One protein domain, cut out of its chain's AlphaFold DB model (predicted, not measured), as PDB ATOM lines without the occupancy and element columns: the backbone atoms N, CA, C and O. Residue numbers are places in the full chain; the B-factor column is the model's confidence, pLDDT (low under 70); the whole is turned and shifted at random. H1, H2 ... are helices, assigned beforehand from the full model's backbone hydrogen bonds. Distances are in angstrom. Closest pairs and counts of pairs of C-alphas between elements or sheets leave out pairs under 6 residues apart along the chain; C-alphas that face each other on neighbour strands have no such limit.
ATOM      1  N   ARG A 534     109.246 -70.067  40.130       84.00
ATOM      2  CA  ARG A 534     110.048 -71.198  39.637       84.00
ATOM      3  C   ARG A 534     111.095 -70.730  38.632       84.00
ATOM      4  O   ARG A 534     112.235 -71.164  38.737       84.00
ATOM      5  N   TRP A 535     110.741 -69.825  37.722       85.69
ATOM      6  CA  TRP A 535     111.702 -69.190  36.819       85.69
ATOM      7  C   TRP A 535     112.776 -68.413  37.576       85.69
ATOM      8  O   TRP A 535     113.954 -68.571  37.278       85.69
ATOM      9  N   ALA A 536     112.393 -67.665  38.611       87.44
ATOM     10  CA  ALA A 536     113.345 -66.975  39.474       87.44
ATOM     11  C   ALA A 536     114.275 -67.956  40.214       87.44
ATOM     12  O   ALA A 536     115.477 -67.726  40.274       87.44
ATOM     13  N   ALA A 537     113.757 -69.089  40.706       88.81
ATOM     14  CA  ALA A 537     114.582 -70.140  41.309       88.81
ATOM     15  C   ALA A 537     115.563 -70.770  40.305       88.81
ATOM     16  O   ALA A 537     116.718 -71.002  40.650       88.81
ATOM     17  N   ILE A 538     115.118 -71.013  39.065       89.94
ATOM     18  CA  ILE A 538     115.972 -71.486  37.965       89.94
ATOM     19  C   ILE A 538     117.085 -70.469  37.702       89.94
ATOM     20  O   ILE A 538     118.255 -70.841  37.724       89.94
ATOM     21  N   ALA A 539     116.739 -69.193  37.531       92.88
ATOM     22  CA  ALA A 539     117.704 -68.124  37.294       92.88
ATOM     23  C   ALA A 539     118.731 -68.017  38.434       92.88
ATOM     24  O   ALA A 539     119.929 -68.026  38.165       92.88
ATOM     25  N   CYS A 540     118.280 -68.025  39.695       92.75
ATOM     26  CA  CYS A 540     119.158 -68.024  40.868       92.75
ATOM     27  C   CYS A 540     120.104 -69.234  40.870       92.75
ATOM     28  O   CYS A 540     121.302 -69.080  41.079       92.75
ATOM     29  N   SER A 541     119.586 -70.436  40.593       92.88
ATOM     30  CA  SER A 541     120.409 -71.650  40.564       92.88
ATOM     31  C   SER A 541     121.464 -71.629  39.455       92.88
ATOM     32  O   SER A 541     122.597 -72.031  39.693       92.88
ATOM     33  N   VAL A 542     121.126 -71.127  38.262       95.00
ATOM     34  CA  VAL A 542     122.071 -71.007  37.142       95.00
ATOM     35  C   VAL A 542     123.133 -69.957  37.451       95.00
ATOM     36  O   VAL A 542     124.318 -70.223  37.267       95.00
ATOM     37  N   ALA A 543     122.729 -68.797  37.970       93.06
ATOM     38  CA  ALA A 543     123.654 -67.742  38.364       93.06
ATOM     39  C   ALA A 543     124.635 -68.226  39.448       93.06
ATOM     40  O   ALA A 543     125.836 -68.017  39.312       93.06
ATOM     41  N   MET A 544     124.161 -68.965  40.458       93.94
ATOM     42  CA  MET A 544     125.039 -69.540  41.482       93.94
ATOM     43  C   MET A 544     125.993 -70.603  40.929       93.94
ATOM     44  O   MET A 544     127.159 -70.621  41.312       93.94
ATOM     45  N   ILE A 545     125.559 -71.446  39.985       93.75
ATOM     46  CA  ILE A 545     126.473 -72.378  39.301       93.75
ATOM     47  C   ILE A 545     127.595 -71.602  38.607       93.75
ATOM     48  O   ILE A 545     128.756 -71.972  38.747       93.75
ATOM     49  N   ILE A 546     127.266 -70.519  37.898       92.38
ATOM     50  CA  ILE A 546     128.260 -69.683  37.215       92.38
ATOM     51  C   ILE A 546     129.234 -69.068  38.226       92.38
ATOM     52  O   ILE A 546     130.441 -69.187  38.033       92.38
ATOM     53  N   VAL A 547     128.731 -68.481  39.319       90.62
ATOM     54  CA  VAL A 547     129.565 -67.895  40.384       90.62
ATOM     55  C   VAL A 547     130.533 -68.933  40.956       90.62
ATOM     56  O   VAL A 547     131.733 -68.679  41.013       90.62
ATOM     57  N   HIS A 548     130.055 -70.126  41.316       90.44
ATOM     58  CA  HIS A 548     130.911 -71.167  41.892       90.44
ATOM     59  C   HIS A 548     131.891 -71.772  40.879       90.44
ATOM     60  O   HIS A 548     133.028 -72.060  41.238       90.44
ATOM     61  N   VAL A 549     131.517 -71.905  39.602       89.69
ATOM     62  CA  VAL A 549     132.460 -72.313  38.547       89.69
ATOM     63  C   VAL A 549     133.550 -71.257  38.356       89.69
ATOM     64  O   VAL A 549     134.723 -71.611  38.256       89.69
ATOM     65  N   MET A 550     133.200 -69.968  38.360       85.56
ATOM     66  CA  MET A 550     134.177 -68.878  38.284       85.56
ATOM     67  C   MET A 550     135.123 -68.881  39.490       85.56
ATOM     68  O   MET A 550     136.337 -68.802  39.304       85.56
ATOM     69  N   LEU A 551     134.593 -69.050  40.707       83.44
ATOM     70  CA  LEU A 551     135.393 -69.184  41.929       83.44
ATOM     71  C   LEU A 551     136.346 -70.378  41.852       83.44
ATOM     72  O   LEU A 551     137.531 -70.230  42.137       83.44
ATOM     73  N   MET A 552     135.862 -71.538  41.404       85.31
ATOM     74  CA  MET A 552     136.683 -72.730  41.187       85.31
ATOM     75  C   MET A 552     137.807 -72.469  40.183       85.31
ATOM     76  O   MET A 552     138.959 -72.810  40.452       85.31
ATOM     77  N   MET A 553     137.497 -71.855  39.038       82.69
ATOM     78  CA  MET A 553     138.487 -71.553  38.001       82.69
ATOM     79  C   MET A 553     139.565 -70.586  38.488       82.69
ATOM     80  O   MET A 553     140.743 -70.777  38.176       82.69
ATOM     81  N   TYR A 554     139.160 -69.582  39.264       78.31
ATOM     82  CA  TYR A 554     140.050 -68.579  39.832       78.31
ATOM     83  C   TYR A 554     140.935 -69.161  40.940       78.31
ATOM     84  O   TYR A 554     142.162 -69.075  40.875       78.31
ATOM     85  N   ASN A 555     140.326 -69.826  41.922       77.06
ATOM     86  CA  ASN A 555     141.025 -70.389  43.073       77.06
ATOM     87  C   ASN A 555     141.971 -71.525  42.679       77.06
ATOM     88  O   ASN A 555     143.094 -71.581  43.171       77.06
ATOM     89  N   MET A 556     141.544 -72.413  41.778       73.56
ATOM     90  CA  MET A 556     142.374 -73.536  41.328       73.56
ATOM     91  C   MET A 556     143.332 -73.167  40.197       73.56
ATOM     92  O   MET A 556     144.164 -73.989  39.821       73.56
ATOM     93  N   GLY A 557     143.232 -71.947  39.659       65.44
ATOM     94  CA  GLY A 557     144.151 -71.422  38.662       65.44
ATOM     95  C   GLY A 557     144.257 -72.318  37.434       65.44
ATOM     96  O   GLY A 557     145.332 -72.853  37.167       65.44
ATOM     97  N   PHE A 558     143.194 -72.405  36.624       57.34
ATOM     98  CA  PHE A 558     143.219 -73.073  35.304       57.34
ATOM     99  C   PHE A 558     144.267 -72.494  34.305       57.34
ATOM    100  O   PHE A 558     144.277 -72.867  33.137       57.34
ATOM    101  N   GLY A 559     145.192 -71.637  34.764       48.50
ATOM    102  CA  GLY A 559     146.392 -71.168  34.068       48.50
ATOM    103  C   GLY A 559     147.698 -71.197  34.890       48.50
ATOM    104  O   GLY A 559     148.594 -70.429  34.563       48.50
ATOM    105  N   TYR A 560     147.830 -72.016  35.949       52.88
ATOM    106  CA  TYR A 560     149.042 -72.194  36.795       52.88
ATOM    107  C   TYR A 560     149.657 -70.930  37.445       52.88
ATOM    108  O   TYR A 560     150.558 -71.057  38.273       52.88
ATOM    109  N   SER A 561     149.178 -69.723  37.140       61.12
ATOM    110  CA  SER A 561     149.856 -68.459  37.460       61.12
ATOM    111  C   SER A 561     149.944 -68.156  38.957       61.12
ATOM    112  O   SER A 561     150.938 -67.598  39.406       61.12
ATOM    113  N   ASN A 562     148.939 -68.560  39.741       71.31
ATOM    114  CA  ASN A 562     148.860 -68.235  41.173       71.31
ATOM    115  C   ASN A 562     149.402 -69.359  42.069       71.31
ATOM    116  O   ASN A 562     149.574 -69.177  43.273       71.31
ATOM    117  N   TRP A 563     149.699 -70.525  41.491       77.81
ATOM    118  CA  TRP A 563     150.151 -71.698  42.236       77.81
ATOM    119  C   TRP A 563     151.500 -71.490  42.949       77.81
ATOM    120  O   TRP A 563     151.598 -71.851  44.126       77.81
ATOM    121  N   PRO A 564     152.525 -70.870  42.324       83.12
ATOM    122  CA  PRO A 564     153.774 -70.547  43.018       83.12
ATOM    123  C   PRO A 564     153.552 -69.603  44.203       83.12
ATOM    124  O   PRO A 564     154.129 -69.812  45.268       83.12
ATOM    125  N   THR A 565     152.664 -68.616  44.043       81.94
ATOM    126  CA  THR A 565     152.297 -67.662  45.097       81.94
ATOM    127  C   THR A 565     151.646 -68.369  46.282       81.94
ATOM    128  O   THR A 565     152.034 -68.131  47.425       81.94
ATOM    129  N   TYR A 566     150.725 -69.302  46.028       84.00
ATOM    130  CA  TYR A 566     150.124 -70.109  47.091       84.00
ATOM    131  C   TYR A 566     151.150 -70.998  47.796       84.00
ATOM    132  O   TYR A 566     151.142 -71.078  49.020       84.00
ATOM    133  N   ILE A 567     152.074 -71.633  47.066       86.44
ATOM    134  CA  ILE A 567     153.139 -72.428  47.698       86.44
ATOM    135  C   ILE A 567     154.017 -71.555  48.598       86.44
ATOM    136  O   ILE A 567     154.309 -71.969  49.720       86.44
ATOM    137  N   ALA A 568     154.423 -70.374  48.127       86.88
ATOM    138  CA  ALA A 568     155.270 -69.464  48.892       86.88
ATOM    139  C   ALA A 568     154.570 -69.000  50.180       86.88
ATOM    140  O   ALA A 568     155.122 -69.149  51.267       86.88
ATOM    141  N   GLN A 569     153.316 -68.546  50.080       84.69
ATOM    142  CA  GLN A 569     152.523 -68.140  51.246       84.69
ATOM    143  C   GLN A 569     152.273 -69.303  52.213       84.69
ATOM    144  O   GLN A 569     152.346 -69.126  53.427       84.69
ATOM    145  N   TYR A 570     152.036 -70.514  51.698       85.56
ATOM    146  CA  TYR A 570     151.911 -71.707  52.532       85.56
ATOM    147  C   TYR A 570     153.215 -72.017  53.278       85.56
ATOM    148  O   TYR A 570     153.176 -72.415  54.440       85.56
ATOM    149  N   GLN A 571     154.373 -71.868  52.628       87.44
ATOM    150  CA  GLN A 571     155.677 -72.097  53.257       87.44
ATOM    151  C   GLN A 571     155.936 -71.099  54.383       87.44
ATOM    152  O   GLN A 571     156.301 -71.537  55.471       87.44
ATOM    153  N   THR A 572     155.671 -69.810  54.154       85.50
ATOM    154  CA  THR A 572     155.756 -68.768  55.188       85.50
ATOM    155  C   THR A 572     154.812 -69.066  56.348       85.50
ATOM    156  O   THR A 572     155.235 -69.160  57.493       85.50
ATOM    157  N   ALA A 573     153.541 -69.354  56.061       80.25
ATOM    158  CA  ALA A 573     152.594 -69.709  57.110       80.25
ATOM    159  C   ALA A 573     153.039 -70.971  57.873       80.25
ATOM    160  O   ALA A 573     152.845 -71.073  59.081       80.25
ATOM    161  N   SER A 574     153.653 -71.941  57.185       82.25
ATOM    162  CA  SER A 574     154.150 -73.169  57.805       82.25
ATOM    163  C   SER A 574     155.367 -72.929  58.689       82.25
ATOM    164  O   SER A 574     155.486 -73.627  59.698       82.25
ATOM    165  N   SER A 575     156.265 -72.006  58.337       83.06
ATOM    166  CA  SER A 575     157.381 -71.625  59.210       83.06
ATOM    167  C   SER A 575     156.882 -70.883  60.441       83.06
ATOM    168  O   SER A 575     157.272 -71.239  61.553       83.06
ATOM    169  N   ASP A 576     155.951 -69.946  60.262       78.50
ATOM    170  CA  ASP A 576     155.370 -69.165  61.359       78.50
ATOM    171  C   ASP A 576     154.649 -70.086  62.342       78.50
ATOM    172  O   ASP A 576     154.848 -70.028  63.551       78.50
ATOM    173  N   TRP A 577     153.884 -71.046  61.819       77.12
ATOM    174  CA  TRP A 577     153.175 -72.011  62.650       77.12
ATOM    175  C   TRP A 577     154.120 -72.909  63.451       77.12
ATOM    176  O   TRP A 577     153.808 -73.285  64.585       77.12
ATOM    177  N   GLN A 578     155.267 -73.285  62.877       78.44
ATOM    178  CA  GLN A 578     156.287 -74.051  63.595       78.44
ATOM    179  C   GLN A 578     156.939 -73.223  64.707       78.44
ATOM    180  O   GLN A 578     157.174 -73.772  65.784       78.44
ATOM    181  N   ALA A 579     157.181 -71.933  64.470       80.19
ATOM    182  CA  ALA A 579     157.734 -71.021  65.467       80.19
ATOM    183  C   ALA A 579     156.745 -70.754  66.618       80.19
ATOM    184  O   ALA A 579     157.110 -70.875  67.788       80.19
ATOM    185  N   ASP A 580     155.474 -70.504  66.296       74.38
ATOM    186  CA  ASP A 580     154.449 -70.045  67.246       74.38
ATOM    187  C   ASP A 580     153.621 -71.178  67.884       74.38
ATOM    188  O   ASP A 580     152.683 -70.937  68.656       74.38
ATOM    189  N   GLN A 581     153.921 -72.436  67.535       71.94
ATOM    190  CA  GLN A 581     153.135 -73.625  67.896       71.94
ATOM    191  C   GLN A 581     151.642 -73.516  67.507       71.94
ATOM    192  O   GLN A 581     150.757 -74.079  68.162       71.94
ATOM    193  N   GLY A 582     151.333 -72.786  66.437       67.69
ATOM    194  CA  GLY A 582     149.966 -72.491  66.015       67.69
ATOM    195  C   GLY A 582     149.888 -71.345  65.012       67.69
ATOM    196  O   GLY A 582     150.885 -70.673  64.783       67.69
ATOM    197  N   PRO A 583     148.704 -71.071  64.441       64.81
ATOM    198  CA  PRO A 583     148.522 -69.894  63.611       64.81
ATOM    199  C   PRO A 583     148.635 -68.644  64.485       64.81
ATOM    200  O   PRO A 583     147.975 -68.556  65.533       64.81
ATOM    201  N   SER A 584     149.437 -67.675  64.046       65.31
ATOM    202  CA  SER A 584     149.422 -66.333  64.623       65.31
ATOM    203  C   SER A 584     148.016 -65.730  64.505       65.31
ATOM    204  O   SER A 584     147.303 -65.948  63.521       65.31
ATOM    205  N   VAL A 585     147.601 -65.004  65.542       63.41
ATOM    206  CA  VAL A 585     146.339 -64.244  65.563       63.41
ATOM    207  C   VAL A 585     146.439 -62.934  64.786       63.41
ATOM    208  O   VAL A 585     145.424 -62.272  64.611       63.41
ATOM    209  N   ASP A 586     147.633 -62.581  64.311       66.94
ATOM    210  CA  ASP A 586     147.897 -61.361  63.547       66.94
ATOM    211  C   ASP A 586     148.043 -61.620  62.038       66.94
ATOM    212  O   ASP A 586     147.992 -60.676  61.252       66.94
ATOM    213  N   ASN A 587     148.148 -62.886  61.615       66.88
ATOM    214  CA  ASN A 587     148.373 -63.246  60.213       66.88
ATOM    215  C   ASN A 587     147.074 -63.641  59.503       66.88
ATOM    216  O   ASN A 587     146.265 -64.417  60.027       66.88
ATOM    217  N   CYS A 588     146.905 -63.169  58.264       69.69
ATOM    218  CA  CYS A 588     145.827 -63.617  57.388       69.69
ATOM    219  C   CYS A 588     145.862 -65.148  57.245       69.69
ATOM    220  O   CYS A 588     146.860 -65.739  56.839       69.69
ATOM    221  N   GLN A 589     144.752 -65.807  57.586       72.00
ATOM    222  CA  GLN A 589     144.630 -67.270  57.540       72.00
ATOM    223  C   GLN A 589     144.163 -67.790  56.173       72.00
ATOM    224  O   GLN A 589     143.729 -68.935  56.052       72.00
ATOM    225  N   TYR A 590     144.224 -66.939  55.158       75.62
ATOM    226  CA  TYR A 590     143.760 -67.181  53.801       75.62
ATOM    227  C   TYR A 590     144.837 -66.705  52.836       75.62
ATOM    228  O   TYR A 590     145.637 -65.835  53.180       75.62
ATOM    229  N   TYR A 591     144.892 -67.297  51.648       76.38
ATOM    230  CA  TYR A 591     145.845 -66.835  50.653       76.38
ATOM    231  C   TYR A 591     145.479 -65.415  50.225       76.38
ATOM    232  O   TYR A 591     144.314 -65.120  49.953       76.38
ATOM    233  N   GLN A 592     146.472 -64.530  50.148       73.38
ATOM    234  CA  GLN A 592     146.223 -63.169  49.678       73.38
ATOM    235  C   GLN A 592     145.671 -63.228  48.256       73.38
ATOM    236  O   GLN A 592     146.193 -63.945  47.400       73.38
ATOM    237  N   GLY A 593     144.600 -62.486  48.008       69.88
ATOM    238  CA  GLY A 593     143.904 -62.525  46.729       69.88
ATOM    239  C   GLY A 593     142.951 -63.710  46.516       69.88
ATOM    240  O   GLY A 593     142.318 -63.734  45.470       69.88
ATOM    241  N   SER A 594     142.810 -64.686  47.428       74.12
ATOM    242  CA  SER A 594     141.943 -65.864  47.219       74.12
ATOM    243  C   SER A 594     141.113 -66.321  48.425       74.12
ATOM    244  O   SER A 594     141.535 -66.259  49.578       74.12
ATOM    245  N   SER A 595     139.880 -66.790  48.167       75.31
ATOM    246  CA  SER A 595     138.955 -67.255  49.217       75.31
ATOM    247  C   SER A 595     139.396 -68.565  49.871       75.31
ATOM    248  O   SER A 595     138.750 -69.044  50.807       75.31
ATOM    249  N   LEU A 596     140.502 -69.128  49.383       78.19
ATOM    250  CA  LEU A 596     141.155 -70.319  49.880       78.19
ATOM    251  C   LEU A 596     141.820 -70.052  51.233       78.19
ATOM    252  O   LEU A 596     142.703 -69.206  51.375       78.19
ATOM    253  N   ALA A 597     141.430 -70.835  52.232       78.06
ATOM    254  CA  ALA A 597     142.115 -70.858  53.513       78.06
ATOM    255  C   ALA A 597     143.534 -71.422  53.391       78.06
ATOM    256  O   ALA A 597     143.793 -72.298  52.568       78.06
ATOM    257  N   ILE A 598     144.426 -71.002  54.285       75.50
ATOM    258  CA  ILE A 598     145.723 -71.638  54.503       75.50
ATOM    259  C   ILE A 598     145.542 -72.693  55.590       75.50
ATOM    260  O   ILE A 598     145.317 -72.380  56.763       75.50
ATOM    261  N   TRP A 599     145.640 -73.962  55.199       75.38
ATOM    262  CA  TRP A 599     145.490 -75.075  56.123       75.38
ATOM    263  C   TRP A 599     146.767 -75.911  56.222       75.38
ATOM    264  O   TRP A 599     147.121 -76.659  55.313       75.38
ATOM    265  N   ILE A 600     147.464 -75.783  57.354       74.94
ATOM    266  CA  ILE A 600     148.820 -76.313  57.509       74.94
ATOM    267  C   ILE A 600     148.802 -77.767  57.965       74.94
ATOM    268  O   ILE A 600     148.424 -78.105  59.090       74.94
ATOM    269  N   LYS A 601     149.307 -78.636  57.097       70.75
ATOM    270  CA  LYS A 601     149.656 -80.016  57.414       70.75
ATOM    271  C   LYS A 601     151.113 -80.119  57.846       70.75
ATOM    272  O   LYS A 601     152.030 -80.042  57.031       70.75
ATOM    273  N   LEU A 602     151.318 -80.327  59.141       66.56
ATOM    274  CA  LEU A 602     152.652 -80.479  59.718       66.56
ATOM    275  C   LEU A 602     153.286 -81.805  59.271       66.56
ATOM    276  O   LEU A 602     152.663 -82.858  59.379       66.56
ATOM    277  N   GLY A 603     154.531 -81.741  58.791       68.06
ATOM    278  CA  GLY A 603     155.296 -82.906  58.328       68.06
ATOM    279  C   GLY A 603     155.049 -83.323  56.871       68.06
ATOM    280  O   GLY A 603     155.667 -84.280  56.412       68.06
ATOM    281  N   GLU A 604     154.187 -82.623  56.127       72.50
ATOM    282  CA  GLU A 604     154.035 -82.806  54.678       72.50
ATOM    283  C   GLU A 604     154.780 -81.713  53.895       72.50
ATOM    284  O   GLU A 604     155.027 -80.618  54.402       72.50
ATOM    285  N   SER A 605     155.124 -81.993  52.632       81.75
ATOM    286  CA  SER A 605     155.640 -80.957  51.734       81.75
ATOM    287  C   SER A 605     154.574 -79.889  51.472       81.75
ATOM    288  O   SER A 605     153.382 -80.199  51.387       81.75
ATOM    289  N   SER A 606     155.001 -78.637  51.282       80.38
ATOM    290  CA  SER A 606     154.104 -77.509  50.992       80.38
ATOM    291  C   SER A 606     153.164 -77.800  49.822       80.38
ATOM    292  O   SER A 606     151.965 -77.561  49.918       80.38
ATOM    293  N   LEU A 607     153.675 -78.440  48.768       82.00
ATOM    294  CA  LEU A 607     152.883 -78.867  47.616       82.00
ATOM    295  C   LEU A 607     151.699 -79.775  48.000       82.00
ATOM    296  O   LEU A 607     150.589 -79.574  47.508       82.00
ATOM    297  N   ARG A 608     151.908 -80.768  48.878       81.19
ATOM    298  CA  ARG A 608     150.838 -81.686  49.317       81.19
ATOM    299  C   ARG A 608     149.817 -80.986  50.211       81.19
ATOM    300  O   ARG A 608     148.625 -81.282  50.110       81.19
ATOM    301  N   GLY A 609     150.268 -80.051  51.044       81.06
ATOM    302  CA  GLY A 609     149.402 -79.207  51.867       81.06
ATOM    303  C   GLY A 609     148.482 -78.316  51.030       81.06
ATOM    304  O   GLY A 609     147.261 -78.348  51.205       81.06
ATOM    305  N   VAL A 610     149.054 -77.598  50.058       83.62
ATOM    306  CA  VAL A 610     148.312 -76.745  49.114       83.62
ATOM    307  C   VAL A 610     147.303 -77.576  48.318       83.62
ATOM    308  O   VAL A 610     146.117 -77.250  48.305       83.62
ATOM    309  N   LEU A 611     147.731 -78.699  47.728       84.19
ATOM    310  CA  LEU A 611     146.860 -79.558  46.920       84.19
ATOM    311  C   LEU A 611     145.693 -80.139  47.725       84.19
ATOM    312  O   LEU A 611     144.558 -80.163  47.247       84.19
ATOM    313  N   ALA A 612     145.944 -80.574  48.962       82.62
ATOM    314  CA  ALA A 612     144.883 -81.055  49.839       82.62
ATOM    315  C   ALA A 612     143.873 -79.949  50.164       82.62
ATOM    316  O   ALA A 612     142.668 -80.183  50.105       82.62
ATOM    317  N   THR A 613     144.356 -78.743  50.463       82.75
ATOM    318  CA  THR A 613     143.502 -77.591  50.770       82.75
ATOM    319  C   THR A 613     142.622 -77.221  49.581       82.75
ATOM    320  O   THR A 613     141.405 -77.120  49.722       82.75
ATOM    321  N   MET A 614     143.204 -77.135  48.385       84.62
ATOM    322  CA  MET A 614     142.444 -76.880  47.162       84.62
ATOM    323  C   MET A 614     141.418 -77.968  46.865       84.62
ATOM    324  O   MET A 614     140.303 -77.657  46.465       84.62
ATOM    325  N   THR A 615     141.760 -79.235  47.104       85.31
ATOM    326  CA  THR A 615     140.822 -80.347  46.914       85.31
ATOM    327  C   THR A 615     139.596 -80.188  47.814       85.31
ATOM    328  O   THR A 615     138.474 -80.400  47.360       85.31
ATOM    329  N   TRP A 616     139.782 -79.777  49.072       85.88
ATOM    330  CA  TRP A 616     138.666 -79.524  49.984       85.88
ATOM    331  C   TRP A 616     137.777 -78.366  49.514       85.88
ATOM    332  O   TRP A 616     136.558 -78.512  49.498       85.88
ATOM    333  N   PHE A 617     138.356 -77.251  49.069       85.69
ATOM    334  CA  PHE A 617     137.567 -76.143  48.516       85.69
ATOM    335  C   PHE A 617     136.839 -76.527  47.225       85.69
ATOM    336  O   PHE A 617     135.641 -76.293  47.112       85.69
ATOM    337  N   ALA A 618     137.520 -77.208  46.303       86.62
ATOM    338  CA  ALA A 618     136.926 -77.681  45.057       86.62
ATOM    339  C   ALA A 618     135.743 -78.617  45.316       86.62
ATOM    340  O   ALA A 618     134.692 -78.486  44.694       86.62
ATOM    341  N   LEU A 619     135.890 -79.546  46.266       88.38
ATOM    342  CA  LEU A 619     134.782 -80.388  46.695       88.38
ATOM    343  C   LEU A 619     133.640 -79.528  47.239       88.38
ATOM    344  O   LEU A 619     132.495 -79.771  46.876       88.38
ATOM    345  N   TRP A 620     133.922 -78.522  48.068       88.94
ATOM    346  CA  TRP A 620     132.882 -77.669  48.649       88.94
ATOM    347  C   TRP A 620     132.076 -76.926  47.584       88.94
ATOM    348  O   TRP A 620     130.847 -77.013  47.593       88.94
ATOM    349  N   ASP A 621     132.744 -76.325  46.602       89.06
ATOM    350  CA  ASP A 621     132.079 -75.697  45.459       89.06
ATOM    351  C   ASP A 621     131.261 -76.711  44.650       89.06
ATOM    352  O   ASP A 621     130.110 -76.448  44.297       89.06
ATOM    353  N   ILE A 622     131.796 -77.917  44.428       89.44
ATOM    354  CA  ILE A 622     131.064 -79.004  43.770       89.44
ATOM    355  C   ILE A 622     129.780 -79.334  44.543       89.44
ATOM    356  O   ILE A 622     128.733 -79.505  43.917       89.44
ATOM    357  N   PHE A 623     129.807 -79.405  45.877       88.00
ATOM    358  CA  PHE A 623     128.606 -79.641  46.685       88.00
ATOM    359  C   PHE A 623     127.562 -78.529  46.498       88.00
ATOM    360  O   PHE A 623     126.382 -78.831  46.305       88.00
ATOM    361  N   ILE A 624     127.974 -77.258  46.492       89.19
ATOM    362  CA  ILE A 624     127.057 -76.135  46.248       89.19
ATOM    363  C   ILE A 624     126.481 -76.182  44.824       89.19
ATOM    364  O   ILE A 624     125.272 -76.013  44.641       89.19
ATOM    365  N   ILE A 625     127.296 -76.510  43.817       90.62
ATOM    366  CA  ILE A 625     126.845 -76.715  42.430       90.62
ATOM    367  C   ILE A 625     125.804 -77.839  42.360       90.62
ATOM    368  O   ILE A 625     124.771 -77.682  41.708       90.62
ATOM    369  N   HIS A 626     126.014 -78.953  43.067       86.38
ATOM    370  CA  HIS A 626     125.032 -80.039  43.136       86.38
ATOM    371  C   HIS A 626     123.704 -79.565  43.741       86.38
ATOM    372  O   HIS A 626     122.651 -79.879  43.182       86.38
ATOM    373  N   LEU A 627     123.733 -78.760  44.812       85.88
ATOM    374  CA  LEU A 627     122.519 -78.162  45.379       85.88
ATOM    375  C   LEU A 627     121.783 -77.269  44.379       85.88
ATOM    376  O   LEU A 627     120.557 -77.357  44.260       85.88
ATOM    377  N   CYS A 628     122.524 -76.444  43.635       89.88
ATOM    378  CA  CYS A 628     121.968 -75.604  42.580       89.88
ATOM    379  C   CYS A 628     121.307 -76.452  41.486       89.88
ATOM    380  O   CYS A 628     120.175 -76.172  41.094       89.88
ATOM    381  N   LEU A 629     121.962 -77.531  41.040       86.75
ATOM    382  CA  LEU A 629     121.396 -78.475  40.072       86.75
ATOM    383  C   LEU A 629     120.118 -79.133  40.606       86.75
ATOM    384  O   LEU A 629     119.144 -79.277  39.866       86.75
ATOM    385  N   GLY A 630     120.079 -79.477  41.896       80.81
ATOM    386  CA  GLY A 630     118.870 -79.946  42.569       80.81
ATOM    387  C   GLY A 630     117.711 -78.962  42.430       80.81
ATOM    388  O   GLY A 630     116.632 -79.338  41.958       80.81
ATOM    389  N   VAL A 631     117.942 -77.694  42.783       85.62
ATOM    390  CA  VAL A 631     116.947 -76.621  42.634       85.62
ATOM    391  C   VAL A 631     116.522 -76.465  41.175       85.62
ATOM    392  O   VAL A 631     115.321 -76.456  40.903       85.62
ATOM    393  N   PHE A 632     117.475 -76.415  40.242       88.25
ATOM    394  CA  PHE A 632     117.227 -76.277  38.808       88.25
ATOM    395  C   PHE A 632     116.303 -77.380  38.285       88.25
ATOM    396  O   PHE A 632     115.230 -77.095  37.747       88.25
ATOM    397  N   PHE A 633     116.671 -78.650  38.481       81.69
ATOM    398  CA  PHE A 633     115.911 -79.773  37.936       81.69
ATOM    399  C   PHE A 633     114.520 -79.880  38.547       81.69
ATOM    400  O   PHE A 633     113.562 -80.191  37.833       81.69
ATOM    401  N   VAL A 634     114.361 -79.590  39.840       76.19
ATOM    402  CA  VAL A 634     113.034 -79.655  40.461       76.19
ATOM    403  C   VAL A 634     112.172 -78.457  40.099       76.19
ATOM    404  O   VAL A 634     110.987 -78.640  39.813       76.19
ATOM    405  N   ALA A 635     112.738 -77.255  40.022       81.31
ATOM    406  CA  ALA A 635     112.008 -76.092  39.539       81.31
ATOM    407  C   ALA A 635     111.588 -76.271  38.069       81.31
ATOM    408  O   ALA A 635     110.448 -75.954  37.733       81.31
ATOM    409  N   LEU A 636     112.436 -76.854  37.214       82.19
ATOM    410  CA  LEU A 636     112.148 -77.104  35.796       82.19
ATOM    411  C   LEU A 636     111.063 -78.172  35.597       82.19
ATOM    412  O   LEU A 636     110.070 -77.962  34.891       82.19
ATOM    413  N   SER A 637     111.233 -79.314  36.258       70.00
ATOM    414  CA  SER A 637     110.355 -80.474  36.099       70.00
ATOM    415  C   SER A 637     109.088 -80.402  36.948       70.00
ATOM    416  O   SER A 637     108.169 -81.176  36.715       70.00
ATOM    417  N   ASN A 638     109.029 -79.536  37.966       68.88
ATOM    418  CA  ASN A 638     108.009 -79.594  39.023       68.88
ATOM    419  C   ASN A 638     107.872 -81.000  39.651       68.88
ATOM    420  O   ASN A 638     106.844 -81.357  40.231       68.88
ATOM    421  N   ASN A 639     108.905 -81.833  39.512       63.69
ATOM    422  CA  ASN A 639     108.886 -83.210  39.941       63.69
ATOM    423  C   ASN A 639     109.843 -83.365  41.120       63.69
ATOM    424  O   ASN A 639     111.060 -83.451  40.979       63.69
ATOM    425  N   ARG A 640     109.242 -83.464  42.307       57.81
ATOM    426  CA  ARG A 640     109.935 -83.661  43.586       57.81
ATOM    427  C   ARG A 640     110.842 -84.890  43.628       57.81
ATOM    428  O   ARG A 640     111.618 -85.006  44.561       57.81
ATOM    429  N   THR A 641     110.722 -85.825  42.686       56.00
ATOM    430  CA  THR A 641     111.514 -87.059  42.688       56.00
ATOM    431  C   THR A 641     112.951 -86.871  42.207       56.00
ATOM    432  O   THR A 641     113.798 -87.671  42.604       56.00
ATOM    433  N   TRP A 642     113.256 -85.805  41.453       58.34
ATOM    434  CA  TRP A 642     114.620 -85.510  40.988       58.34
ATOM    435  C   TRP A 642     115.616 -85.393  42.150       58.34
ATOM    436  O   TRP A 642     116.685 -85.987  42.095       58.34
ATOM    437  N   GLY A 643     115.234 -84.738  43.253       52.88
ATOM    438  CA  GLY A 643     116.077 -84.635  44.453       52.88
ATOM    439  C   GLY A 643     116.181 -85.924  45.283       52.88
ATOM    440  O   GLY A 643     117.065 -86.034  46.127       52.88
ATOM    441  N   MET A 644     115.296 -86.908  45.067       50.28
ATOM    442  CA  MET A 644     115.129 -88.066  45.967       50.28
ATOM    443  C   MET A 644     115.773 -89.356  45.486       50.28
ATOM    444  O   MET A 644     116.009 -90.261  46.292       50.28
ATOM    445  N   HIS A 645     115.882 -89.523  44.174       52.72
ATOM    446  CA  HIS A 645     116.063 -90.847  43.584       52.72
ATOM    447  C   HIS A 645     117.148 -90.904  42.522       52.72
ATOM    448  O   HIS A 645     117.374 -91.976  41.969       52.72
ATOM    449  N   LEU A 646     117.851 -89.799  42.272       58.91
ATOM    450  CA  LEU A 646     119.109 -89.906  41.557       58.91
ATOM    451  C   LEU A 646     120.094 -90.744  42.390       58.91
ATOM    452  O   LEU A 646     120.103 -90.652  43.620       58.91
ATOM    453  N   PRO A 647     120.905 -91.593  41.734       53.97
ATOM    454  CA  PRO A 647     121.880 -92.436  42.423       53.97
ATOM    455  C   PRO A 647     122.973 -91.601  43.108       53.97
ATOM    456  O   PRO A 647     123.649 -92.097  44.004       53.97
ATOM    457  N   TRP A 648     123.084 -90.330  42.719       58.97
ATOM    458  CA  TRP A 648     123.939 -89.320  43.316       58.97
ATOM    459  C   TRP A 648     123.048 -88.310  44.052       58.97
ATOM    460  O   TRP A 648     122.192 -87.687  43.414       58.97
ATOM    461  N   PRO A 649     123.177 -88.169  45.382       58.53
ATOM    462  CA  PRO A 649     122.426 -87.169  46.127       58.53
ATOM    463  C   PRO A 649     122.849 -85.768  45.668       58.53
ATOM    464  O   PRO A 649     123.983 -85.355  45.859       58.53
ATOM    465  N   ILE A 650     121.919 -85.047  45.044       57.44
ATOM    466  CA  ILE A 650     122.089 -83.651  44.600       57.44
ATOM    467  C   ILE A 650     121.481 -82.644  45.590       57.44
ATOM    468  O   ILE A 650     121.433 -81.454  45.312       57.44
ATOM    469  N   THR A 651     120.961 -83.090  46.742       57.16
ATOM    470  CA  THR A 651     120.307 -82.196  47.715       57.16
ATOM    471  C   THR A 651     120.697 -82.526  49.157       57.16
ATOM    472  O   THR A 651     120.602 -83.676  49.586       57.16
ATOM    473  N   LEU A 652     121.129 -81.503  49.902       51.56
ATOM    474  CA  LEU A 652     121.465 -81.562  51.334       51.56
ATOM    475  C   LEU A 652     120.246 -81.267  52.210       51.56
ATOM    476  O   LEU A 652     120.073 -81.890  53.254       51.56
ATOM    477  N   ILE A 653     119.368 -80.367  51.754       55.25
ATOM    478  CA  ILE A 653     118.159 -79.942  52.461       55.25
ATOM    479  C   ILE A 653     116.932 -80.425  51.690       55.25
ATOM    480  O   ILE A 653     116.557 -79.878  50.654       55.25
ATOM    481  N   GLY A 654     116.280 -81.456  52.226       46.06
ATOM    482  CA  GLY A 654     115.015 -81.957  51.704       46.06
ATOM    483  C   GLY A 654     115.111 -82.759  50.386       46.06
ATOM    484  O   GLY A 654     115.078 -82.168  49.318       46.06
ATOM    485  N   PRO A 655     115.024 -84.104  50.386       37.50
ATOM    486  CA  PRO A 655     114.585 -84.911  49.224       37.50
ATOM    487  C   PRO A 655     113.370 -84.348  48.477       37.50
ATOM    488  O   PRO A 655     113.248 -84.449  47.264       37.50
ATOM    489  N   ARG A 656     112.405 -83.801  49.214       48.38
ATOM    490  CA  ARG A 656     111.176 -83.260  48.684       48.38
ATOM    491  C   ARG A 656     111.491 -81.802  48.475       48.38
ATOM    492  O   ARG A 656     111.105 -81.004  49.328       48.38
ATOM    493  N   LEU A 657     112.130 -81.482  47.352       49.06
ATOM    494  CA  LEU A 657     112.159 -80.133  46.781       49.06
ATOM    495  C   LEU A 657     110.723 -79.733  46.407       49.06
ATOM    496  O   LEU A 657     110.283 -79.626  45.271       49.06
ATOM    497  N   SER A 658     109.926 -79.621  47.448       57.16
ATOM    498  CA  SER A 658     108.727 -78.846  47.488       57.16
ATOM    499  C   SER A 658     109.137 -77.381  47.449       57.16
ATOM    500  O   SER A 658     110.281 -77.057  47.760       57.16
ATOM    501  N   SER A 659     108.208 -76.490  47.124       63.88
ATOM    502  CA  SER A 659     108.476 -75.048  47.088       63.88
ATOM    503  C   SER A 659     109.222 -74.558  48.344       63.88
ATOM    504  O   SER A 659     110.207 -73.848  48.226       63.88
ATOM    505  N   VAL A 660     108.861 -75.049  49.534       71.19
ATOM    506  CA  VAL A 660     109.540 -74.712  50.799       71.19
ATOM    507  C   VAL A 660     110.997 -75.195  50.838       71.19
ATOM    508  O   VAL A 660     111.873 -74.441  51.230       71.19
ATOM    509  N   SER A 661     111.285 -76.417  50.387       72.12
ATOM    510  CA  SER A 661     112.656 -76.957  50.355       72.12
ATOM    511  C   SER A 661     113.516 -76.312  49.266       72.12
ATOM    512  O   SER A 661     114.702 -76.119  49.496       72.12
ATOM    513  N   ILE A 662     112.933 -75.901  48.131       77.75
ATOM    514  CA  ILE A 662     113.624 -75.024  47.167       77.75
ATOM    515  C   ILE A 662     114.037 -73.728  47.865       77.75
ATOM    516  O   ILE A 662     115.188 -73.320  47.756       77.75
ATOM    517  N   GLY A 663     113.117 -73.128  48.627       81.25
ATOM    518  CA  GLY A 663     113.400 -71.961  49.452       81.25
ATOM    519  C   GLY A 663     114.551 -72.195  50.418       81.25
ATOM    520  O   GLY A 663     115.508 -71.434  50.399       81.25
ATOM    521  N   TRP A 664     114.480 -73.245  51.241       83.50
ATOM    522  CA  TRP A 664     115.526 -73.522  52.226       83.50
ATOM    523  C   TRP A 664     116.889 -73.779  51.569       83.50
ATOM    524  O   TRP A 664     117.895 -73.242  52.017       83.50
ATOM    525  N   THR A 665     116.930 -74.532  50.468       85.62
ATOM    526  CA  THR A 665     118.175 -74.774  49.727       85.62
ATOM    527  C   THR A 665     118.738 -73.488  49.122       85.62
ATOM    528  O   THR A 665     119.934 -73.252  49.235       85.62
ATOM    529  N   LEU A 666     117.903 -72.624  48.531       88.19
ATOM    530  CA  LEU A 666     118.350 -71.321  48.020       88.19
ATOM    531  C   LEU A 666     118.857 -70.411  49.142       88.19
ATOM    532  O   LEU A 666     119.898 -69.788  48.977       88.19
ATOM    533  N   GLY A 667     118.174 -70.368  50.287       88.56
ATOM    534  CA  GLY A 667     118.611 -69.585  51.446       88.56
ATOM    535  C   GLY A 667     119.964 -70.053  51.966       88.56
ATOM    536  O   GLY A 667     120.853 -69.239  52.196       88.56
ATOM    537  N   PHE A 668     120.148 -71.371  52.057       89.38
ATOM    538  CA  PHE A 668     121.421 -71.973  52.425       89.38
ATOM    539  C   PHE A 668     122.547 -71.600  51.456       89.38
ATOM    540  O   PHE A 668     123.586 -71.118  51.895       89.38
ATOM    541  N   ILE A 669     122.330 -71.798  50.150       91.00
ATOM    542  CA  ILE A 669     123.305 -71.459  49.104       91.00
ATOM    543  C   ILE A 669     123.633 -69.963  49.159       91.00
ATOM    544  O   ILE A 669     124.800 -69.602  49.182       91.00
ATOM    545  N   GLY A 670     122.621 -69.099  49.273       90.56
ATOM    546  CA  GLY A 670     122.797 -67.653  49.414       90.56
ATOM    547  C   GLY A 670     123.684 -67.284  50.603       90.56
ATOM    548  O   GLY A 670     124.679 -66.591  50.416       90.56
ATOM    549  N   CYS A 671     123.380 -67.789  51.803       90.25
ATOM    550  CA  CYS A 671     124.200 -67.539  52.992       90.25
ATOM    551  C   CYS A 671     125.617 -68.109  52.856       90.25
ATOM    552  O   CYS A 671     126.571 -67.454  53.261       90.25
ATOM    553  N   ALA A 672     125.761 -69.313  52.296       89.12
ATOM    554  CA  ALA A 672     127.052 -69.964  52.095       89.12
ATOM    555  C   ALA A 672     127.953 -69.148  51.163       89.12
ATOM    556  O   ALA A 672     129.124 -68.946  51.464       89.12
ATOM    557  N   THR A 673     127.392 -68.651  50.062       89.12
ATOM    558  CA  THR A 673     128.105 -67.835  49.079       89.12
ATOM    559  C   THR A 673     128.404 -66.441  49.618       89.12
ATOM    560  O   THR A 673     129.519 -65.974  49.442       89.12
ATOM    561  N   LEU A 674     127.473 -65.786  50.323       85.50
ATOM    562  CA  LEU A 674     127.730 -64.484  50.961       85.50
ATOM    563  C   LEU A 674     128.787 -64.594  52.074       85.50
ATOM    564  O   LEU A 674     129.582 -63.689  52.278       85.50
ATOM    565  N   GLN A 675     128.875 -65.729  52.760       84.88
ATOM    566  CA  GLN A 675     129.938 -65.958  53.736       84.88
ATOM    567  C   GLN A 675     131.325 -66.202  53.093       84.88
ATOM    568  O   GLN A 675     132.331 -66.252  53.800       84.88
ATOM    569  N   LEU A 676     131.435 -66.340  51.769       79.75
ATOM    570  CA  LEU A 676     132.745 -66.430  51.126       79.75
ATOM    571  C   LEU A 676     133.430 -65.069  51.100       79.75
ATOM    572  O   LEU A 676     132.835 -64.066  50.725       79.75
ATOM    573  N   GLY A 677     134.713 -65.052  51.441       67.06
ATOM    574  CA  GLY A 677     135.599 -63.916  51.221       67.06
ATOM    575  C   GLY A 677     135.828 -63.685  49.729       67.06
ATOM    576  O   GLY A 677     136.701 -64.327  49.155       67.06
ATOM    577  N   PHE A 678     135.061 -62.815  49.074       67.62
ATOM    578  CA  PHE A 678     135.352 -62.402  47.698       67.62
ATOM    579  C   PHE A 678     136.492 -61.377  47.675       67.62
ATOM    580  O   PHE A 678     136.565 -60.522  48.552       67.62
ATOM    581  N   PHE A 679     137.371 -61.454  46.675       59.81
ATOM    582  CA  PHE A 679     138.482 -60.510  46.520       59.81
ATOM    583  C   PHE A 679     138.149 -59.381  45.547       59.81
ATOM    584  O   PHE A 679     137.440 -59.584  44.561       59.81
ATOM    585  N   ASP A 680     138.754 -58.221  45.804       54.41
ATOM    586  CA  ASP A 680     138.590 -56.921  45.135       54.41
ATOM    587  C   ASP A 680     138.991 -56.850  43.648       54.41
ATOM    588  O   ASP A 680     139.018 -55.773  43.056       54.41
ATOM    589  N   PHE A 681     139.297 -57.965  42.983       54.34
ATOM    590  CA  PHE A 681     139.888 -57.899  41.639       54.34
ATOM    591  C   PHE A 681     138.903 -57.645  40.496       54.34
ATOM    592  O   PHE A 681     139.320 -57.522  39.345       54.34
ATOM    593  N   ASN A 682     137.615 -57.485  40.792       63.81
ATOM    594  CA  ASN A 682     136.657 -56.856  39.894       63.81
ATOM    595  C   ASN A 682     135.402 -56.508  40.701       63.81
ATOM    596  O   ASN A 682     134.620 -57.406  41.025       63.81
ATOM    597  N   THR A 683     135.199 -55.227  41.019       70.75
ATOM    598  CA  THR A 683     134.003 -54.747  41.736       70.75
ATOM    599  C   THR A 683     132.718 -55.306  41.122       70.75
ATOM    600  O   THR A 683     131.835 -55.749  41.852       70.75
ATOM    601  N   ALA A 684     132.664 -55.441  39.793       76.94
ATOM    602  CA  ALA A 684     131.521 -56.020  39.098       76.94
ATOM    603  C   ALA A 684     131.287 -57.508  39.427       76.94
ATOM    604  O   ALA A 684     130.143 -57.933  39.558       76.94
ATOM    605  N   GLN A 685     132.333 -58.328  39.581       75.69
ATOM    606  CA  GLN A 685     132.167 -59.751  39.924       75.69
ATOM    607  C   GLN A 685     131.699 -59.930  41.367       75.69
ATOM    608  O   GLN A 685     130.824 -60.758  41.631       75.69
ATOM    609  N   LEU A 686     132.245 -59.126  42.282       77.62
ATOM    610  CA  LEU A 686     131.797 -59.073  43.669       77.62
ATOM    611  C   LEU A 686     130.325 -58.652  43.749       77.62
ATOM    612  O   LEU A 686     129.527 -59.308  44.415       77.62
ATOM    613  N   GLU A 687     129.939 -57.605  43.021       81.88
ATOM    614  CA  GLU A 687     128.552 -57.149  42.939       81.88
ATOM    615  C   GLU A 687     127.623 -58.217  42.356       81.88
ATOM    616  O   GLU A 687     126.545 -58.441  42.904       81.88
ATOM    617  N   ILE A 688     128.042 -58.936  41.308       83.31
ATOM    618  CA  ILE A 688     127.270 -60.046  40.729       83.31
ATOM    619  C   ILE A 688     127.071 -61.165  41.757       83.31
ATOM    620  O   ILE A 688     125.950 -61.658  41.918       83.31
ATOM    621  N   ALA A 689     128.128 -61.568  42.465       85.00
ATOM    622  CA  ALA A 689     128.046 -62.623  43.470       85.00
ATOM    623  C   ALA A 689     127.145 -62.213  44.646       85.00
ATOM    624  O   ALA A 689     126.263 -62.981  45.040       85.00
ATOM    625  N   ARG A 690     127.287 -60.974  45.137       84.69
ATOM    626  CA  ARG A 690     126.416 -60.393  46.172       84.69
ATOM    627  C   ARG A 690     124.971 -60.352  45.713       84.69
ATOM    628  O   ARG A 690     124.107 -60.896  46.393       84.69
ATOM    629  N   PHE A 691     124.702 -59.752  44.556       86.94
ATOM    630  CA  PHE A 691     123.358 -59.642  43.993       86.94
ATOM    631  C   PHE A 691     122.701 -61.017  43.861       86.94
ATOM    632  O   PHE A 691     121.549 -61.200  44.253       86.94
ATOM    633  N   THR A 692     123.450 -62.010  43.380       89.06
ATOM    634  CA  THR A 692     122.956 -63.382  43.243       89.06
ATOM    635  C   THR A 692     122.679 -64.024  44.606       89.06
ATOM    636  O   THR A 692     121.630 -64.646  44.788       89.06
ATOM    637  N   GLY A 693     123.568 -63.836  45.587       89.38
ATOM    638  CA  GLY A 693     123.363 -64.279  46.966       89.38
ATOM    639  C   GLY A 693     122.106 -63.667  47.584       89.38
ATOM    640  O   GLY A 693     121.235 -64.390  48.067       89.38
ATOM    641  N   TYR A 694     121.945 -62.349  47.471       87.19
ATOM    642  CA  TYR A 694     120.764 -61.615  47.922       87.19
ATOM    643  C   TYR A 694     119.479 -62.076  47.235       87.19
ATOM    644  O   TYR A 694     118.468 -62.297  47.906       87.19
ATOM    645  N   ALA A 695     119.512 -62.297  45.921       87.50
ATOM    646  CA  ALA A 695     118.380 -62.844  45.183       87.50
ATOM    647  C   ALA A 695     117.973 -64.223  45.730       87.50
ATOM    648  O   ALA A 695     116.784 -64.485  45.917       87.50
ATOM    649  N   CYS A 696     118.939 -65.077  46.082       91.12
ATOM    650  CA  CYS A 696     118.661 -66.366  46.714       91.12
ATOM    651  C   CYS A 696     117.988 -66.217  48.093       91.12
ATOM    652  O   CYS A 696     117.047 -66.959  48.385       91.12
ATOM    653  N   ILE A 697     118.399 -65.237  48.911       87.56
ATOM    654  CA  ILE A 697     117.764 -64.926  50.207       87.56
ATOM    655  C   ILE A 697     116.326 -64.429  50.021       87.56
ATOM    656  O   ILE A 697     115.412 -64.902  50.700       87.56
ATOM    657  N   VAL A 698     116.089 -63.528  49.065       85.19
ATOM    658  CA  VAL A 698     114.732 -63.065  48.730       85.19
ATOM    659  C   VAL A 698     113.865 -64.244  48.295       85.19
ATOM    660  O   VAL A 698     112.740 -64.401  48.771       85.19
ATOM    661  N   MET A 699     114.394 -65.130  47.448       85.25
ATOM    662  CA  MET A 699     113.675 -66.331  47.036       85.25
ATOM    663  C   MET A 699     113.387 -67.260  48.216       85.25
ATOM    664  O   MET A 699     112.269 -67.768  48.310       85.25
ATOM    665  N   TRP A 700     114.327 -67.455  49.141       86.56
ATOM    666  CA  TRP A 700     114.084 -68.202  50.379       86.56
ATOM    667  C   TRP A 700     112.892 -67.640  51.153       86.56
ATOM    668  O   TRP A 700     111.952 -68.388  51.435       86.56
ATOM    669  N   ILE A 701     112.863 -66.326  51.391       80.44
ATOM    670  CA  ILE A 701     111.752 -65.655  52.078       80.44
ATOM    671  C   ILE A 701     110.437 -65.879  51.321       80.44
ATOM    672  O   ILE A 701     109.434 -66.299  51.905       80.44
ATOM    673  N   LEU A 702     110.445 -65.681  49.999       79.00
ATOM    674  CA  LEU A 702     109.271 -65.876  49.148       79.00
ATOM    675  C   LEU A 702     108.777 -67.323  49.138       79.00
ATOM    676  O   LEU A 702     107.588 -67.558  48.927       79.00
ATOM    677  N   TYR A 703     109.643 -68.310  49.326       76.69
ATOM    678  CA  TYR A 703     109.261 -69.718  49.353       76.69
ATOM    679  C   TYR A 703     108.794 -70.192  50.734       76.69
ATOM    680  O   TYR A 703     107.890 -71.033  50.791       76.69
ATOM    681  N   VAL A 704     109.369 -69.651  51.813       72.31
ATOM    682  CA  VAL A 704     109.073 -70.040  53.200       72.31
ATOM    683  C   VAL A 704     107.873 -69.286  53.776       72.31
ATOM    684  O   VAL A 704     106.990 -69.926  54.338       72.31
ATOM    685  N   PHE A 705     107.798 -67.962  53.610       64.69
ATOM    686  CA  PHE A 705     106.845 -67.121  54.352       64.69
ATOM    687  C   PHE A 705     105.574 -66.742  53.590       64.69
ATOM    688  O   PHE A 705     104.564 -66.418  54.210       64.69
ATOM    689  N   THR A 706     105.557 -66.808  52.255       57.53
ATOM    690  CA  THR A 706     104.288 -66.620  51.529       57.53
ATOM    691  C   THR A 706     103.426 -67.865  51.760       57.53
ATOM    692  O   THR A 706     103.867 -68.957  51.420       57.53
ATOM    693  N   GLY A 707     102.249 -67.739  52.393       51.38
ATOM    694  CA  GLY A 707     101.398 -68.830  52.916       51.38
ATOM    695  C   GLY A 707     101.035 -69.954  51.926       51.38
ATOM    696  O   GLY A 707      99.906 -70.050  51.454       51.38
ATOM    697  N   ASN A 708     101.997 -70.827  51.616       52.00
ATOM    698  CA  ASN A 708     101.962 -71.784  50.503       52.00
ATOM    699  C   ASN A 708     101.336 -73.143  50.861       52.00
ATOM    700  O   ASN A 708     101.139 -73.976  49.972       52.00
ATOM    701  N   GLU A 709     101.054 -73.411  52.135       44.81
ATOM    702  CA  GLU A 709     100.569 -74.724  52.577       44.81
ATOM    703  C   GLU A 709      99.088 -75.020  52.287       44.81
ATOM    704  O   GLU A 709      98.820 -76.147  51.862       44.81
ATOM    705  N   PRO A 710      98.130 -74.070  52.363       41.44
ATOM    706  CA  PRO A 710      96.713 -74.395  52.170       41.44
ATOM    707  C   PRO A 710      96.348 -74.856  50.749       41.44
ATOM    708  O   PRO A 710      95.319 -75.493  50.549       41.44
ATOM    709  N   MET A 711      97.172 -74.557  49.738       36.69
ATOM    710  CA  MET A 711      96.840 -74.823  48.327       36.69
ATOM    711  C   MET A 711      97.567 -76.032  47.718       36.69
ATOM    712  O   MET A 711      97.384 -76.340  46.539       36.69
ATOM    713  N   ARG A 712      98.384 -76.752  48.499       43.97
ATOM    714  CA  ARG A 712      99.207 -77.881  48.016       43.97
ATOM    715  C   ARG A 712      98.397 -79.075  47.516       43.97
ATOM    716  O   ARG A 712      98.878 -79.833  46.674       43.97
ATOM    717  N   GLU A 713      97.201 -79.274  48.055       38.88
ATOM    718  CA  GLU A 713      96.388 -80.453  47.753       38.88
ATOM    719  C   GLU A 713      95.481 -80.271  46.532       38.88
ATOM    720  O   GLU A 713      95.059 -81.264  45.940       38.88
ATOM    721  N   CYS A 714      95.251 -79.026  46.103       32.06
ATOM    722  CA  CYS A 714      94.220 -78.694  45.117       32.06
ATOM    723  C   CYS A 714      94.726 -78.571  43.670       32.06
ATOM    724  O   CYS A 714      93.907 -78.549  42.754       32.06
ATOM    725  N   TYR A 715      96.042 -78.503  43.427       45.84
ATOM    726  CA  TYR A 715      96.565 -78.150  42.101       45.84
ATOM    727  C   TYR A 715      97.720 -79.054  41.653       45.84
ATOM    728  O   TYR A 715      98.844 -78.957  42.147       45.84
ATOM    729  N   ILE A 716      97.452 -79.915  40.669       49.12
ATOM    730  CA  ILE A 716      98.488 -80.570  39.862       49.12
ATOM    731  C   ILE A 716      98.966 -79.532  38.838       49.12
ATOM    732  O   ILE A 716      98.151 -78.909  38.159       49.12
ATOM    733  N   ARG A 717     100.277 -79.277  38.778       56.78
ATOM    734  CA  ARG A 717     100.864 -78.259  37.892       56.78
ATOM    735  C   ARG A 717     101.739 -78.898  36.836       56.78
ATOM    736  O   ARG A 717     102.443 -79.868  37.115       56.78
ATOM    737  N   ARG A 718     101.725 -78.300  35.645       60.06
ATOM    738  CA  ARG A 718     102.498 -78.790  34.510       60.06
ATOM    739  C   ARG A 718     104.003 -78.538  34.719       60.06
ATOM    740  O   ARG A 718     104.385 -77.462  35.191       60.06
ATOM    741  N   PRO A 719     104.866 -79.506  34.369       65.19
ATOM    742  CA  PRO A 719     106.295 -79.245  34.214       65.19
ATOM    743  C   PRO A 719     106.507 -78.167  33.143       65.19
ATOM    744  O   PRO A 719     105.741 -78.120  32.179       65.19
ATOM    745  N   PHE A 720     107.562 -77.350  33.260       69.94
ATOM    746  CA  PHE A 720     107.935 -76.467  32.141       69.94
ATOM    747  C   PHE A 720     108.417 -77.300  30.953       69.94
ATOM    748  O   PHE A 720     108.110 -77.004  29.804       69.94
ATOM    749  N   VAL A 721     109.112 -78.398  31.254       71.88
ATOM    750  CA  VAL A 721     109.672 -79.310  30.263       71.88
ATOM    751  C   VAL A 721     109.148 -80.720  30.526       71.88
ATOM    752  O   VAL A 721     109.641 -81.424  31.407       71.88
ATOM    753  N   ARG A 722     108.128 -81.146  29.771       66.25
ATOM    754  CA  ARG A 722     107.411 -82.419  30.000       66.25
ATOM    755  C   ARG A 722     108.322 -83.646  30.000       66.25
ATOM    756  O   ARG A 722     108.187 -84.497  30.879       66.25
ATOM    757  N   TRP A 723     109.287 -83.710  29.080       70.44
ATOM    758  CA  TRP A 723     110.177 -84.866  28.956       70.44
ATOM    759  C   TRP A 723     111.053 -85.082  30.197       70.44
ATOM    760  O   TRP A 723     111.352 -86.224  30.524       70.44
ATOM    761  N   THR A 724     111.403 -84.028  30.947       65.12
ATOM    762  CA  THR A 724     112.199 -84.172  32.182       65.12
ATOM    763  C   THR A 724     111.433 -84.948  33.254       65.12
ATOM    764  O   THR A 724     111.987 -85.794  33.950       65.12
ATOM    765  N   SER A 725     110.121 -84.729  33.366       62.31
ATOM    766  CA  SER A 725     109.285 -85.523  34.269       62.31
ATOM    767  C   SER A 725     109.160 -86.969  33.797       62.31
ATOM    768  O   SER A 725     109.269 -87.876  34.621       62.31
ATOM    769  N   ALA A 726     108.996 -87.185  32.488       63.97
ATOM    770  CA  ALA A 726     108.900 -88.518  31.894       63.97
ATOM    771  C   ALA A 726     110.199 -89.328  32.054       63.97
ATOM    772  O   ALA A 726     110.148 -90.492  32.440       63.97
ATOM    773  N   ALA A 727     111.363 -88.710  31.840       66.88
ATOM    774  CA  ALA A 727     112.668 -89.346  32.017       66.88
ATOM    775  C   ALA A 727     112.874 -89.831  33.462       66.88
ATOM    776  O   ALA A 727     113.313 -90.958  33.692       66.88
ATOM    777  N   MET A 728     112.494 -89.005  34.441       62.69
ATOM    778  CA  MET A 728     112.619 -89.349  35.857       62.69
ATOM    779  C   MET A 728     111.644 -90.454  36.285       62.69
ATOM    780  O   MET A 728     112.010 -91.344  37.054       62.69
ATOM    781  N   LEU A 729     110.412 -90.427  35.774       57.53
ATOM    782  CA  LEU A 729     109.443 -91.503  35.999       57.53
ATOM    783  C   LEU A 729     109.917 -92.812  35.363       57.53
ATOM    784  O   LEU A 729     109.938 -93.829  36.045       57.53
ATOM    785  N   GLY A 730     110.427 -92.774  34.130       57.44
ATOM    786  CA  GLY A 730     111.022 -93.942  33.479       57.44
ATOM    787  C   GLY A 730     112.208 -94.525  34.255       57.44
ATOM    788  O   GLY A 730     112.375 -95.743  34.307       57.44
ATOM    789  N   TYR A 731     113.012 -93.684  34.913       61.44
ATOM    790  CA  TYR A 731     114.065 -94.142  35.824       61.44
ATOM    791  C   TYR A 731     113.498 -94.848  37.069       61.44
ATOM    792  O   TYR A 731     114.019 -95.885  37.483       61.44
ATOM    793  N   LEU A 732     112.429 -94.310  37.668       53.66
ATOM    794  CA  LEU A 732     111.777 -94.899  38.842       53.66
ATOM    795  C   LEU A 732     111.073 -96.214  38.530       53.66
ATOM    796  O   LEU A 732     111.235 -97.174  39.285       53.66
ATOM    797  N   ASP A 733     110.353 -96.269  37.413       47.25
ATOM    798  CA  ASP A 733     109.658 -97.458  36.914       47.25
ATOM    799  C   ASP A 733     110.621 -98.623  36.721       47.25
ATOM    800  O   ASP A 733     110.331 -99.737  37.146       47.25
ATOM    801  N   ARG A 734     111.825 -98.364  36.201       51.78
ATOM    802  CA  ARG A 734     112.855 -99.398  36.023       51.78
ATOM    803  C   ARG A 734     113.469 -99.912  37.330       51.78
ATOM    804  O   ARG A 734     114.057-100.988  37.318       51.78
ATOM    805  N   LYS A 735     113.404 -99.155  38.435       45.09
ATOM    806  CA  LYS A 735     114.165 -99.460  39.667       45.09
ATOM    807  C   LYS A 735     113.335 -99.737  40.917       45.09
ATOM    808  O   LYS A 735     113.846-100.378  41.832       45.09
TER     809      LYS A 735
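Overview. This is residues 534 to 735 of the 753 residues of an uncharacterized protein of Saitozyma podzolica (UniProt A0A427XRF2). The long helix H3 and helices H1, H5 and H6 form an up-and-down bundle, each of the four running against the one before it in the chain. H2 crosses H3 at residues 606 to 610; towards the other end, little H4 packs on H3 and H7 makes a corner with it. The printed part has 202 residues with seven named helices, H1 to H7 in chain order, and no named strand: all helix. It is loose, with a radius of gyration of the C-alphas of 20.5 A, and elongated, spanning 67 by 38 by 31 A.

Along the chain. H3, residues 606 to 637, is 46.3 A long and begins at C-alpha 606 (154.104, -77.509, 50.992). H1, residues 534 to 555, is 31.2 A long and begins at C-alpha 534 (110.048, -71.198, 39.637). H5 is residues 659 to 674, 22.3 A, and H6 residues 683 to 704, 31.4 A. H2 is residues 563 to 580, 25.4 A; H4 is residues 642 to 645, 6.1 A. H7, residues 722 to 735, 20.7 A, ends at C-alpha 735 (114.165, -99.460, 39.667).

Arrangement. H3 is the hub, touching five helices. It touches H1 at a shallow tilt of 13 degrees, opposite ways; their closest C-alphas, Ser 541 and Cys 628, are 4.7 A apart. H5 and H6 form a helical hairpin, closest at C-alphas Gly 663 and Trp 700, 3.9 A. H3 and H7 touch only at their ends, closest at C-alphas Ser 637 and Ser 725, 5.5 A. H2 and H6 are apart. Every O i to N i+4 pair is within hydrogen-bond range in H1, H2, H3, H5, H6 and H7; H4 is too short for one.

Size, cuts and confidence. The two farthest C-alphas, Ala 579 and Cys 714, are 67.1 A apart. The printed part has no cut. The links H2 to H3, H4 to H5 and H6 to H7 are long. Mean pLDDT of the printed part is 73.8; 72 residues are under 70, among them 638 to 659 and 705 to 720.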